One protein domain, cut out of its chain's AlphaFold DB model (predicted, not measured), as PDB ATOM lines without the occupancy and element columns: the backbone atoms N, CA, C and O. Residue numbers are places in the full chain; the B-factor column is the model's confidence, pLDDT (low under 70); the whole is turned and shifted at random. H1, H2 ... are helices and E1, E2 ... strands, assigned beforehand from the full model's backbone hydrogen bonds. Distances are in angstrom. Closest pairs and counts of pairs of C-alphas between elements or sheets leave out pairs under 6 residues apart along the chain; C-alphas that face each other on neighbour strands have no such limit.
ATOM      1  N   ALA A   9       5.997 -40.751 -32.702       97.25
ATOM      2  CA  ALA A   9       6.717 -39.945 -31.727       97.25
ATOM      3  C   ALA A   9       5.726 -39.249 -30.788       97.25
ATOM      4  O   ALA A   9       4.725 -38.678 -31.232       97.25
ATOM      5  N   VAL A  10       5.998 -39.317 -29.492       97.44
ATOM      6  CA  VAL A  10       5.150 -38.762 -28.440       97.44
ATOM      7  C   VAL A  10       6.011 -38.180 -27.326       97.44
ATOM      8  O   VAL A  10       7.187 -38.507 -27.207       97.44
ATOM      9  N   ASP A  11       5.409 -37.357 -26.484       97.06
ATOM     10  CA  ASP A  11       5.967 -36.926 -25.204       97.06
ATOM     11  C   ASP A  11       4.950 -37.201 -24.088       97.06
ATOM     12  O   ASP A  11       3.779 -37.498 -24.355       97.06
ATOM     13  N   LEU A  12       5.379 -37.127 -22.832       95.62
ATOM     14  CA  LEU A  12       4.472 -37.125 -21.694       95.62
ATOM     15  C   LEU A  12       3.730 -35.789 -21.616       95.62
ATOM     16  O   LEU A  12       4.275 -34.721 -21.872       95.62
ATOM     17  N   THR A  13       2.473 -35.830 -21.179       95.00
ATOM     18  CA  THR A  13       1.846 -34.616 -20.637       95.00
ATOM     19  C   THR A  13       2.606 -34.165 -19.385       95.00
ATOM     20  O   THR A  13       3.117 -35.007 -18.646       95.00
ATOM     21  N   GLU A  14       2.614 -32.862 -19.082       92.44
ATOM     22  CA  GLU A  14       3.217 -32.335 -17.841       92.44
ATOM     23  C   GLU A  14       2.692 -33.079 -16.601       92.44
ATOM     24  O   GLU A  14       3.457 -33.551 -15.764       92.44
ATOM     25  N   LEU A  15       1.374 -33.303 -16.551       92.19
ATOM     26  CA  LEU A  15       0.731 -34.037 -15.463       92.19
ATOM     27  C   LEU A  15       1.237 -35.483 -15.344       92.19
ATOM     28  O   LEU A  15       1.376 -36.005 -14.240       92.19
ATOM     29  N   ALA A  16       1.489 -36.153 -16.469       93.38
ATOM     30  CA  ALA A  16       2.045 -37.498 -16.471       93.38
ATOM     31  C   ALA A  16       3.506 -37.507 -16.006       93.38
ATOM     32  O   ALA A  16       3.858 -38.349 -15.180       93.38
ATOM     33  N   ALA A  17       4.326 -36.574 -16.495       93.62
ATOM     34  CA  ALA A  17       5.725 -36.440 -16.100       93.62
ATOM     35  C   ALA A  17       5.866 -36.228 -14.582       93.62
ATOM     36  O   ALA A  17       6.654 -36.921 -13.939       93.62
ATOM     37  N   ASP A  18       5.016 -35.379 -14.000       92.81
ATOM     38  CA  ASP A  18       4.998 -35.098 -12.560       92.81
ATOM     39  C   ASP A  18       4.442 -36.254 -11.712       92.81
ATOM     40  O   ASP A  18       4.720 -36.350 -10.515       92.81
ATOM     41  N   ALA A  19       3.629 -37.139 -12.299       93.81
ATOM     42  CA  ALA A  19       2.980 -38.226 -11.570       93.81
ATOM     43  C   ALA A  19       3.806 -39.518 -11.508       93.81
ATOM     44  O   ALA A  19       3.585 -40.342 -10.613       93.81
ATOM     45  N   LEU A  20       4.730 -39.736 -12.446       94.38
ATOM     46  CA  LEU A  20       5.520 -40.964 -12.519       94.38
ATOM     47  C   LEU A  20       6.631 -40.986 -11.464       94.38
ATOM     48  O   LEU A  20       7.412 -40.054 -11.320       94.38
ATOM     49  N   ARG A  21       6.770 -42.115 -10.761       94.88
ATOM     50  CA  ARG A  21       7.902 -42.350  -9.848       94.88
ATOM     51  C   ARG A  21       9.215 -42.589 -10.598       94.88
ATOM     52  O   ARG A  21      10.283 -42.274 -10.082       94.88
ATOM     53  N   PHE A  22       9.125 -43.195 -11.777       95.19
ATOM     54  CA  PHE A  22      10.261 -43.531 -12.634       95.19
ATOM     55  C   PHE A  22      10.025 -42.933 -14.029       95.19
ATOM     56  O   PHE A  22       9.704 -43.679 -14.961       95.19
ATOM     57  N   PRO A  23      10.078 -41.595 -14.164       95.25
ATOM     58  CA  PRO A  23       9.869 -40.945 -15.450       95.25
ATOM     59  C   PRO A  23      11.003 -41.300 -16.428       95.25
ATOM     60  O   PRO A  23      12.108 -41.644 -15.987       95.25
ATOM     61  N   PRO A  24      10.747 -41.242 -17.746       95.88
ATOM     62  CA  PRO A  24      11.815 -41.283 -18.732       95.88
ATOM     63  C   PRO A  24      12.762 -40.084 -18.546       95.88
ATOM     64  O   PRO A  24      12.336 -39.040 -18.051       95.88
ATOM     65  N   PRO A  25      14.038 -40.212 -18.941       93.50
ATOM     66  CA  PRO A  25      14.905 -39.060 -19.183       93.50
ATOM     67  C   PRO A  25      14.299 -38.069 -20.191       93.50
ATOM     68  O   PRO A  25      13.485 -38.453 -21.029       93.50
ATOM     69  N   ASP A  26      14.760 -36.817 -20.165       91.38
ATOM     70  CA  ASP A  26      14.317 -35.781 -21.106       91.38
ATOM     71  C   ASP A  26      14.512 -36.220 -22.568       91.38
ATOM     72  O   ASP A  26      15.596 -36.668 -22.958       91.38
ATOM     73  N   GLY A  27      13.466 -36.056 -23.380       92.44
ATOM     74  CA  GLY A  27      13.485 -36.283 -24.824       92.44
ATOM     75  C   GLY A  27      12.319 -37.130 -25.330       92.44
ATOM     76  O   GLY A  27      11.548 -37.690 -24.557       92.44
ATOM     77  N   ASP A  28      12.235 -37.244 -26.652       95.75
ATOM     78  CA  ASP A  28      11.100 -37.863 -27.333       95.75
ATOM     79  C   ASP A  28      10.936 -39.348 -26.989       95.75
ATOM     80  O   ASP A  28      11.888 -40.138 -26.982       95.75
ATOM     81  N   LEU A  29       9.684 -39.741 -26.786       97.62
ATOM     82  CA  LEU A  29       9.262 -41.125 -26.665       97.62
ATOM     83  C   LEU A  29       8.707 -41.629 -27.997       97.62
ATOM     84  O   LEU A  29       8.327 -40.876 -28.893       97.62
ATOM     85  N   VAL A  30       8.606 -42.946 -28.112       97.25
ATOM     86  CA  VAL A  30       8.021 -43.624 -29.264       97.25
ATOM     87  C   VAL A  30       7.059 -44.715 -28.817       97.25
ATOM     88  O   VAL A  30       7.331 -45.476 -27.887       97.25
ATOM     89  N   ILE A  31       5.924 -44.816 -29.509       95.88
ATOM     90  CA  ILE A  31       4.953 -45.896 -29.321       95.88
ATOM     91  C   ILE A  31       5.564 -47.219 -29.799       95.88
ATOM     92  O   ILE A  31       5.851 -47.397 -30.982       95.88
ATOM     93  N   VAL A  32       5.704 -48.191 -28.899       94.25
ATOM     94  CA  VAL A  32       6.294 -49.515 -29.173       94.25
ATOM     95  C   VAL A  32       5.320 -50.665 -28.906       94.25
ATOM     96  O   VAL A  32       5.727 -51.786 -28.625       94.25
ATOM     97  N   VAL A  33       4.013 -50.424 -29.030       86.94
ATOM     98  CA  VAL A  33       2.983 -51.459 -28.835       86.94
ATOM     99  C   VAL A  33       3.235 -52.674 -29.742       86.94
ATOM    100  O   VAL A  33       3.280 -52.572 -30.974       86.94
ATOM    101  N   HIS A  34       3.382 -53.848 -29.123       81.12
ATOM    102  CA  HIS A  34       3.660 -55.095 -29.831       81.12
ATOM    103  C   HIS A  34       2.382 -55.725 -30.418       81.12
ATOM    104  O   HIS A  34       1.298 -55.581 -29.841       81.12
ATOM    105  N   PRO A  35       2.477 -56.479 -31.533       79.81
ATOM    106  CA  PRO A  35       1.308 -57.064 -32.198       79.81
ATOM    107  C   PRO A  35       0.424 -57.928 -31.287       79.81
ATOM    108  O   PRO A  35      -0.795 -57.957 -31.459       79.81
ATOM    109  N   ALA A  36       1.010 -58.622 -30.305       77.88
ATOM    110  CA  ALA A  36       0.260 -59.431 -29.348       77.88
ATOM    111  C   ALA A  36      -0.648 -58.585 -28.436       77.88
ATOM    112  O   ALA A  36      -1.777 -58.996 -28.162       77.88
ATOM    113  N   ALA A  37      -0.208 -57.386 -28.031       74.62
ATOM    114  CA  ALA A  37      -1.007 -56.450 -27.237       74.62
ATOM    115  C   ALA A  37      -2.241 -55.952 -28.012       74.62
ATOM    116  O   ALA A  37      -3.333 -55.851 -27.457       74.62
ATOM    117  N   LEU A  38      -2.105 -55.745 -29.329       72.06
ATOM    118  CA  LEU A  38      -3.206 -55.317 -30.205       72.06
ATOM    119  C   LEU A  38      -4.322 -56.369 -30.341       72.06
ATOM    120  O   LEU A  38      -5.450 -56.036 -30.698       72.06
ATOM    121  N   ARG A  39      -4.045 -57.642 -30.025       73.00
ATOM    122  CA  ARG A  39      -5.051 -58.721 -30.027       73.00
ATOM    123  C   ARG A  39      -5.952 -58.709 -28.789       73.00
ATOM    124  O   ARG A  39      -6.860 -59.535 -28.696       73.00
ATOM    125  N   ALA A  40      -5.725 -57.793 -27.848       67.62
ATOM    126  CA  ALA A  40      -6.544 -57.587 -26.664       67.62
ATOM    127  C   ALA A  40      -7.443 -56.341 -26.849       67.62
ATOM    128  O   ALA A  40      -7.107 -55.258 -26.381       67.62
ATOM    129  N   PRO A  41      -8.624 -56.449 -27.492       56.66
ATOM    130  CA  PRO A  41      -9.401 -55.291 -27.971       56.66
ATOM    131  C   PRO A  41      -9.913 -54.337 -26.875       56.66
ATOM    132  O   PRO A  41     -10.360 -53.230 -27.167       56.66
ATOM    133  N   ARG A  42      -9.866 -54.746 -25.602       65.06
ATOM    134  CA  ARG A  42     -10.255 -53.916 -24.445       65.06
ATOM    135  C   ARG A  42      -9.070 -53.387 -23.649       65.06
ATOM    136  O   ARG A  42      -9.267 -52.578 -22.746       65.06
ATOM    137  N   ASP A  43      -7.871 -53.834 -23.979       69.81
ATOM    138  CA  ASP A  43      -6.656 -53.394 -23.331       69.81
ATOM    139  C   ASP A  43      -6.341 -51.961 -23.800       69.81
ATOM    140  O   ASP A  43      -6.337 -51.667 -24.994       69.81
ATOM    141  N   ARG A  44      -6.225 -51.020 -22.859       73.94
ATOM    142  CA  ARG A  44      -5.898 -49.607 -23.121       73.94
ATOM    143  C   ARG A  44      -4.421 -49.298 -22.847       73.94
ATOM    144  O   ARG A  44      -4.045 -48.135 -22.887       73.94
ATOM    145  N   HIS A  45      -3.614 -50.306 -22.531       78.75
ATOM    146  CA  HIS A  45      -2.193 -50.137 -22.290       78.75
ATOM    147  C   HIS A  45      -1.492 -49.850 -23.614       78.75
ATOM    148  O   HIS A  45      -1.573 -50.618 -24.576       78.75
ATOM    149  N   THR A  46      -0.777 -48.739 -23.625       89.94
ATOM    150  CA  THR A  46       0.140 -48.346 -24.678       89.94
ATOM    151  C   THR A  46       1.547 -48.497 -24.124       89.94
ATOM    152  O   THR A  46       1.874 -47.976 -23.058       89.94
ATOM    153  N   GLN A  47       2.376 -49.268 -24.823       93.06
ATOM    154  CA  GLN A  47       3.792 -49.376 -24.500       93.06
ATOM    155  C   GLN A  47       4.534 -48.262 -25.223       93.06
ATOM    156  O   GLN A  47       4.368 -48.083 -26.431       93.06
ATOM    157  N   VAL A  48       5.334 -47.528 -24.465       96.19
ATOM    158  CA  VAL A  48       6.193 -46.442 -24.921       96.19
ATOM    159  C   VAL A  48       7.627 -46.740 -24.521       96.19
ATOM    160  O   VAL A  48       7.875 -47.364 -23.487       96.19
ATOM    161  N   ALA A  49       8.568 -46.296 -25.341       97.62
ATOM    162  CA  ALA A  49       9.984 -46.379 -25.041       97.62
ATOM    163  C   ALA A  49      10.676 -45.067 -25.385       97.62
ATOM    164  O   ALA A  49      10.240 -44.343 -26.276       97.62
ATOM    165  N   GLN A  50      11.783 -44.803 -24.705       97.75
ATOM    166  CA  GLN A  50      12.775 -43.843 -25.153       97.75
ATOM    167  C   GLN A  50      13.955 -44.624 -25.721       97.75
ATOM    168  O   GLN A  50      14.518 -45.485 -25.037       97.75
ATOM    169  N   VAL A  51      14.315 -44.338 -26.972       96.62
ATOM    170  CA  VAL A  51      15.358 -45.073 -27.690       96.62
ATOM    171  C   VAL A  51      16.393 -44.092 -28.221       96.62
ATOM    172  O   VAL A  51      16.092 -43.249 -29.061       96.62
ATOM    173  N   VAL A  52      17.625 -44.204 -27.732       94.31
ATOM    174  CA  VAL A  52      18.725 -43.289 -28.054       94.31
ATOM    175  C   VAL A  52      19.836 -44.084 -28.724       94.31
ATOM    176  O   VAL A  52      20.304 -45.082 -28.190       94.31
ATOM    177  N   HIS A  53      20.246 -43.660 -29.921       91.38
ATOM    178  CA  HIS A  53      21.273 -44.343 -30.724       91.38
ATOM    179  C   HIS A  53      20.994 -45.838 -30.967       91.38
ATOM    180  O   HIS A  53      21.914 -46.650 -30.987       91.38
ATOM    181  N   GLY A  54      19.722 -46.197 -31.167       91.69
ATOM    182  CA  GLY A  54      19.309 -47.588 -31.375       91.69
ATOM    183  C   GLY A  54      19.130 -48.392 -30.087       91.69
ATOM    184  O   GLY A  54      18.783 -49.561 -30.166       91.69
ATOM    185  N   GLU A  55      19.323 -47.780 -28.917       94.44
ATOM    186  CA  GLU A  55      19.289 -48.469 -27.629       94.44
ATOM    187  C   GLU A  55      18.137 -47.977 -26.756       94.44
ATOM    188  O   GLU A  55      18.029 -46.769 -26.515       94.44
ATOM    189  N   PRO A  56      17.257 -48.867 -26.260       96.00
ATOM    190  CA  PRO A  56      16.204 -48.450 -25.353       96.00
ATOM    191  C   PRO A  56      16.825 -48.114 -23.994       96.00
ATOM    192  O   PRO A  56      17.479 -48.945 -23.354       96.00
ATOM    193  N   ILE A  57      16.615 -46.878 -23.553       97.31
ATOM    194  CA  ILE A  57      17.085 -46.390 -22.251       97.31
ATOM    195  C   ILE A  57      15.959 -46.338 -21.221       97.31
ATOM    196  O   ILE A  57      16.223 -46.332 -20.023       97.31
ATOM    197  N   TRP A  58      14.707 -46.355 -21.681       98.06
ATOM    198  CA  TRP A  58      13.531 -46.407 -20.827       98.06
ATOM    199  C   TRP A  58      12.354 -47.050 -21.568       98.06
ATOM    200  O   TRP A  58      12.217 -46.902 -22.782       98.06
ATOM    201  N   LEU A  59      11.501 -47.761 -20.833       97.50
ATOM    202  CA  LEU A  59      10.252 -48.356 -21.306       97.50
ATOM    203  C   LEU A  59       9.177 -48.186 -20.234       97.50
ATOM    204  O   LEU A  59       9.471 -48.327 -19.044       97.50
ATOM    205  N   GLY A  60       7.930 -47.994 -20.652       95.81
ATOM    206  CA  GLY A  60       6.783 -47.936 -19.756       95.81
ATOM    207  C   GLY A  60       5.478 -48.314 -20.446       95.81
ATOM    208  O   GLY A  60       5.287 -48.087 -21.639       95.81
ATOM    209  N   ALA A  61       4.556 -48.889 -19.677       93.38
ATOM    210  CA  ALA A  61       3.195 -49.184 -20.117       93.38
ATOM    211  C   ALA A  61       2.204 -48.226 -19.441       93.38
ATOM    212  O   ALA A  61       2.026 -48.285 -18.220       93.38
ATOM    213  N   MET A  62       1.563 -47.361 -20.229       91.62
ATOM    214  CA  MET A  62       0.662 -46.301 -19.759       91.62
ATOM    215  C   MET A  62      -0.466 -46.003 -20.755       91.62
ATOM    216  O   MET A  62      -0.544 -46.616 -21.815       91.62
ATOM    217  N   GLY A  63      -1.388 -45.109 -20.392       89.94
ATOM    218  CA  GLY A  63      -2.519 -44.738 -21.247       89.94
ATOM    219  C   GLY A  63      -2.127 -43.653 -22.241       89.94
ATOM    220  O   GLY A  63      -1.273 -42.827 -21.935       89.94
ATOM    221  N   GLU A  64      -2.770 -43.617 -23.408       91.38
ATOM    222  CA  GLU A  64      -2.550 -42.536 -24.384       91.38
ATOM    223  C   GLU A  64      -3.014 -41.179 -23.857       91.38
ATOM    224  O   GLU A  64      -2.515 -40.156 -24.302       91.38
ATOM    225  N   GLU A  65      -3.897 -41.153 -22.854       91.12
ATOM    226  CA  GLU A  65      -4.275 -39.919 -22.160       91.12
ATOM    227  C   GLU A  65      -3.100 -39.270 -21.402       91.12
ATOM    228  O   GLU A  65      -3.180 -38.101 -21.029       91.12
ATOM    229  N   MET A  66      -2.012 -40.013 -21.169       93.25
ATOM    230  CA  MET A  66      -0.774 -39.504 -20.575       93.25
ATOM    231  C   MET A  66       0.212 -38.964 -21.618       93.25
ATOM    232  O   MET A  66       1.260 -38.456 -21.223       93.25
ATOM    233  N   LEU A  67      -0.110 -39.068 -22.912       94.62
ATOM    234  CA  LEU A  67       0.794 -38.794 -24.025       94.62
ATOM    235  C   LEU A  67       0.298 -37.628 -24.887       94.62
ATOM    236  O   LEU A  67      -0.903 -37.421 -25.059       94.62
ATOM    237  N   VAL A  68       1.239 -36.909 -25.493       95.50
ATOM    238  CA  VAL A  68       0.988 -35.929 -26.557       95.50
ATOM    239  C   VAL A  68       1.766 -36.325 -27.802       95.50
ATOM    240  O   VAL A  68       2.946 -36.648 -27.720       95.50
ATOM    241  N   SER A  69       1.117 -36.334 -28.965       95.75
ATOM    242  CA  SER A  69       1.797 -36.650 -30.224       95.75
ATOM    243  C   SER A  69       2.713 -35.512 -30.654       95.75
ATOM    244  O   SER A  69       2.322 -34.345 -30.612       95.75
ATOM    245  N   LEU A  70       3.903 -35.870 -31.123       96.25
ATOM    246  CA  LEU A  70       4.872 -34.941 -31.688       96.25
ATOM    247  C   LEU A  70       4.788 -34.955 -33.217       96.25
ATOM    248  O   LEU A  70       4.456 -35.973 -33.830       96.25
ATOM    249  N   ASP A  71       5.114 -33.826 -33.841       93.94
ATOM    250  CA  ASP A  71       5.225 -33.720 -35.297       93.94
ATOM    251  C   ASP A  71       6.614 -34.194 -35.753       93.94
ATOM    252  O   ASP A  71       7.517 -33.405 -36.032       93.94
ATOM    253  N   ALA A  72       6.809 -35.514 -35.745       93.50
ATOM    254  CA  ALA A  72       8.038 -36.162 -36.185       93.50
ATOM    255  C   ALA A  72       7.743 -37.413 -37.023       93.50
ATOM    256  O   ALA A  72       6.672 -38.019 -36.943       93.50
ATOM    257  N   ALA A  73       8.713 -37.807 -37.851       91.88
ATOM    258  CA  ALA A  73       8.586 -38.992 -38.691       91.88
ATOM    259  C   ALA A  73       8.463 -40.272 -37.836       91.88
ATOM    260  O   ALA A  73       9.171 -40.395 -36.831       91.88
ATOM    261  N   PRO A  74       7.627 -41.250 -38.241       92.94
ATOM    262  CA  PRO A  74       7.515 -42.517 -37.530       92.94
ATOM    263  C   PRO A  74       8.849 -43.267 -37.428       92.94
ATOM    264  O   PRO A  74       9.622 -43.345 -38.385       92.94
ATOM    265  N   GLN A  75       9.095 -43.864 -36.267       93.69
ATOM    266  CA  GLN A  75      10.293 -44.639 -35.954       93.69
ATOM    267  C   GLN A  75       9.975 -46.141 -35.914       93.69
ATOM    268  O   GLN A  75       9.949 -46.770 -34.854       93.69
ATOM    269  N   ASP A  76       9.733 -46.745 -37.080       90.44
ATOM    270  CA  ASP A  76       9.287 -48.148 -37.197       90.44
ATOM    271  C   ASP A  76      10.273 -49.174 -36.603       90.44
ATOM    272  O   ASP A  76       9.880 -50.273 -36.203       90.44
ATOM    273  N   TRP A  77      11.550 -48.800 -36.506       92.12
ATOM    274  CA  TRP A  77      12.641 -49.619 -35.978       92.12
ATOM    275  C   TRP A  77      12.654 -49.721 -34.442       92.12
ATOM    276  O   TRP A  77      13.253 -50.654 -33.903       92.12
ATOM    277  N   ALA A  78      11.969 -48.822 -33.725       93.94
ATOM    278  CA  ALA A  78      12.039 -48.732 -32.263       93.94
ATOM    279  C   ALA A  78      11.581 -50.016 -31.549       93.94
ATOM    280  O   ALA A  78      12.146 -50.412 -30.528       93.94
ATOM    281  N   ARG A  79      10.591 -50.718 -32.115       93.19
ATOM    282  CA  ARG A  79      10.127 -52.013 -31.587       93.19
ATOM    283  C   ARG A  79      11.200 -53.095 -31.671       93.19
ATOM    284  O   ARG A  79      11.333 -53.875 -30.732       93.19
ATOM    285  N   GLY A  80      11.960 -53.123 -32.767       92.88
ATOM    286  CA  GLY A  80      13.085 -54.041 -32.945       92.88
ATOM    287  C   GLY A  80      14.172 -53.801 -31.903       92.88
ATOM    288  O   GLY A  80      14.552 -54.734 -31.204       92.88
ATOM    289  N   ALA A  81      14.563 -52.538 -31.712       93.81
ATOM    290  CA  ALA A  81      15.531 -52.140 -30.688       93.81
ATOM    291  C   ALA A  81      15.101 -52.554 -29.266       93.81
ATOM    292  O   ALA A  81      15.900 -53.073 -28.489       93.81
ATOM    293  N   CYS A  82      13.817 -52.389 -28.921       94.88
ATOM    294  CA  CYS A  82      13.288 -52.855 -27.635       94.88
ATOM    295  C   CYS A  82      13.343 -54.385 -27.508       94.88
ATOM    296  O   CYS A  82      13.722 -54.909 -26.460       94.88
ATOM    297  N   ALA A  83      12.988 -55.103 -28.579       93.00
ATOM    298  CA  ALA A  83      12.953 -56.560 -28.585       93.00
ATOM    299  C   ALA A  83      14.327 -57.199 -28.323       93.00
ATOM    300  O   ALA A  83      14.393 -58.238 -27.669       93.00
ATOM    301  N   GLU A  84      15.411 -56.559 -28.768       93.19
ATOM    302  CA  GLU A  84      16.790 -57.015 -28.545       93.19
ATOM    303  C   GLU A  84      17.219 -56.973 -27.070       93.19
ATOM    304  O   GLU A  84      18.135 -57.699 -26.677       93.19
ATOM    305  N   ARG A  85      16.551 -56.168 -26.232       95.31
ATOM    306  CA  ARG A  85      16.848 -56.081 -24.793       95.31
ATOM    307  C   ARG A  85      16.064 -57.062 -23.937       95.31
ATOM    308  O   ARG A  85      16.510 -57.394 -22.833       95.31
ATOM    309  N   TYR A  86      14.957 -57.601 -24.435       95.88
ATOM    310  CA  TYR A  86      14.267 -58.687 -23.747       95.88
ATOM    311  C   TYR A  86      15.110 -59.969 -23.761       95.88
ATOM    312  O   TYR A  86      15.757 -60.314 -24.744       95.88
TER     313      TYR A  86
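Overview. This is residues 9 to 86 of the 203 residues of an uncharacterized protein of Trueperaceae bacterium (UniProt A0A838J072). A strongly twisted sheet of five short to medium strands makes the core, with the long hairpin of E3 and E4 at one edge and the helix H3 packed across that hairpin. The short helix H1 only grazes the sheet near E5 at the other edge, and the small helix H2 is off the sheet, in the link between E2 and E3. The printed part has 78 residues, with three named helices and five named strands in the order E1 H1 E2 H2 E3 E4 E5 H3; the sheet runs E4 E3 E2 E1 E5, all antiparallel, and the class is mixed, helices and strands. The whole is compact, with a radius of gyration of the C-alphas of 12.1 A, and rounded, spanning 34 by 29 by 26 A.

Arrangement. E3, residues 46 to 52, and E4, residues 55 to 62, form a hairpin at 160 degrees, with N 48 and O 60 2.9 A apart, within hydrogen-bond range. E4 bends by 51 degrees at residue 58. E2, residues 29 to 31, is antiparallel to E3 at 135 degrees, with N 30 and O 49 2.8 A apart. E1, residues 9 to 12, is antiparallel to E2 at 117 degrees, with N 29 and O 10 2.8 A apart. E5, residues 67 to 69, is antiparallel to E1 at 144 degrees, with N 11 and O 68 2.8 A apart. The pairing of E1 is staggered: residues 9 to 10 pair with E2, residues 10 to 12 with E5. H3, residues 78 to 85, is on the sheet at a height of 8.7 A, only just over E4 and E3 with 3 of its C-alphas on each, and runs across the strands, at 79 degrees to E3 on the local plane. Its closest C-alphas to E4 are those of Cys 82 and Pro 56, 5.8 A apart. H1, residues 14 to 19, only grazes the sheet with its residues 14 to 18. H2, residues 35 to 38, is not on the sheet and is apart from H1 and H3. Every O i to N i+4 pair is within hydrogen-bond range in H1, 3 of 4 are in H3, and H2 is too short for one.

Along the chain. E1 begins at C-alpha 9, (6.717, -39.945, -31.727). E3 is 19.6 A long and E4 20.3 A, ending at C-alpha 62, (0.662, -46.301, -19.759). H3 is 11.5 A long and ends at C-alpha 85, (16.848, -56.081, -24.793).

Size, cuts and confidence. The C-alphas farthest apart are those of Arg 42 and His 53, 33.5 A. The printed part has no cut and no long link. Mean pLDDT of the printed part is 90.9; residues 40 to 43 are under 70.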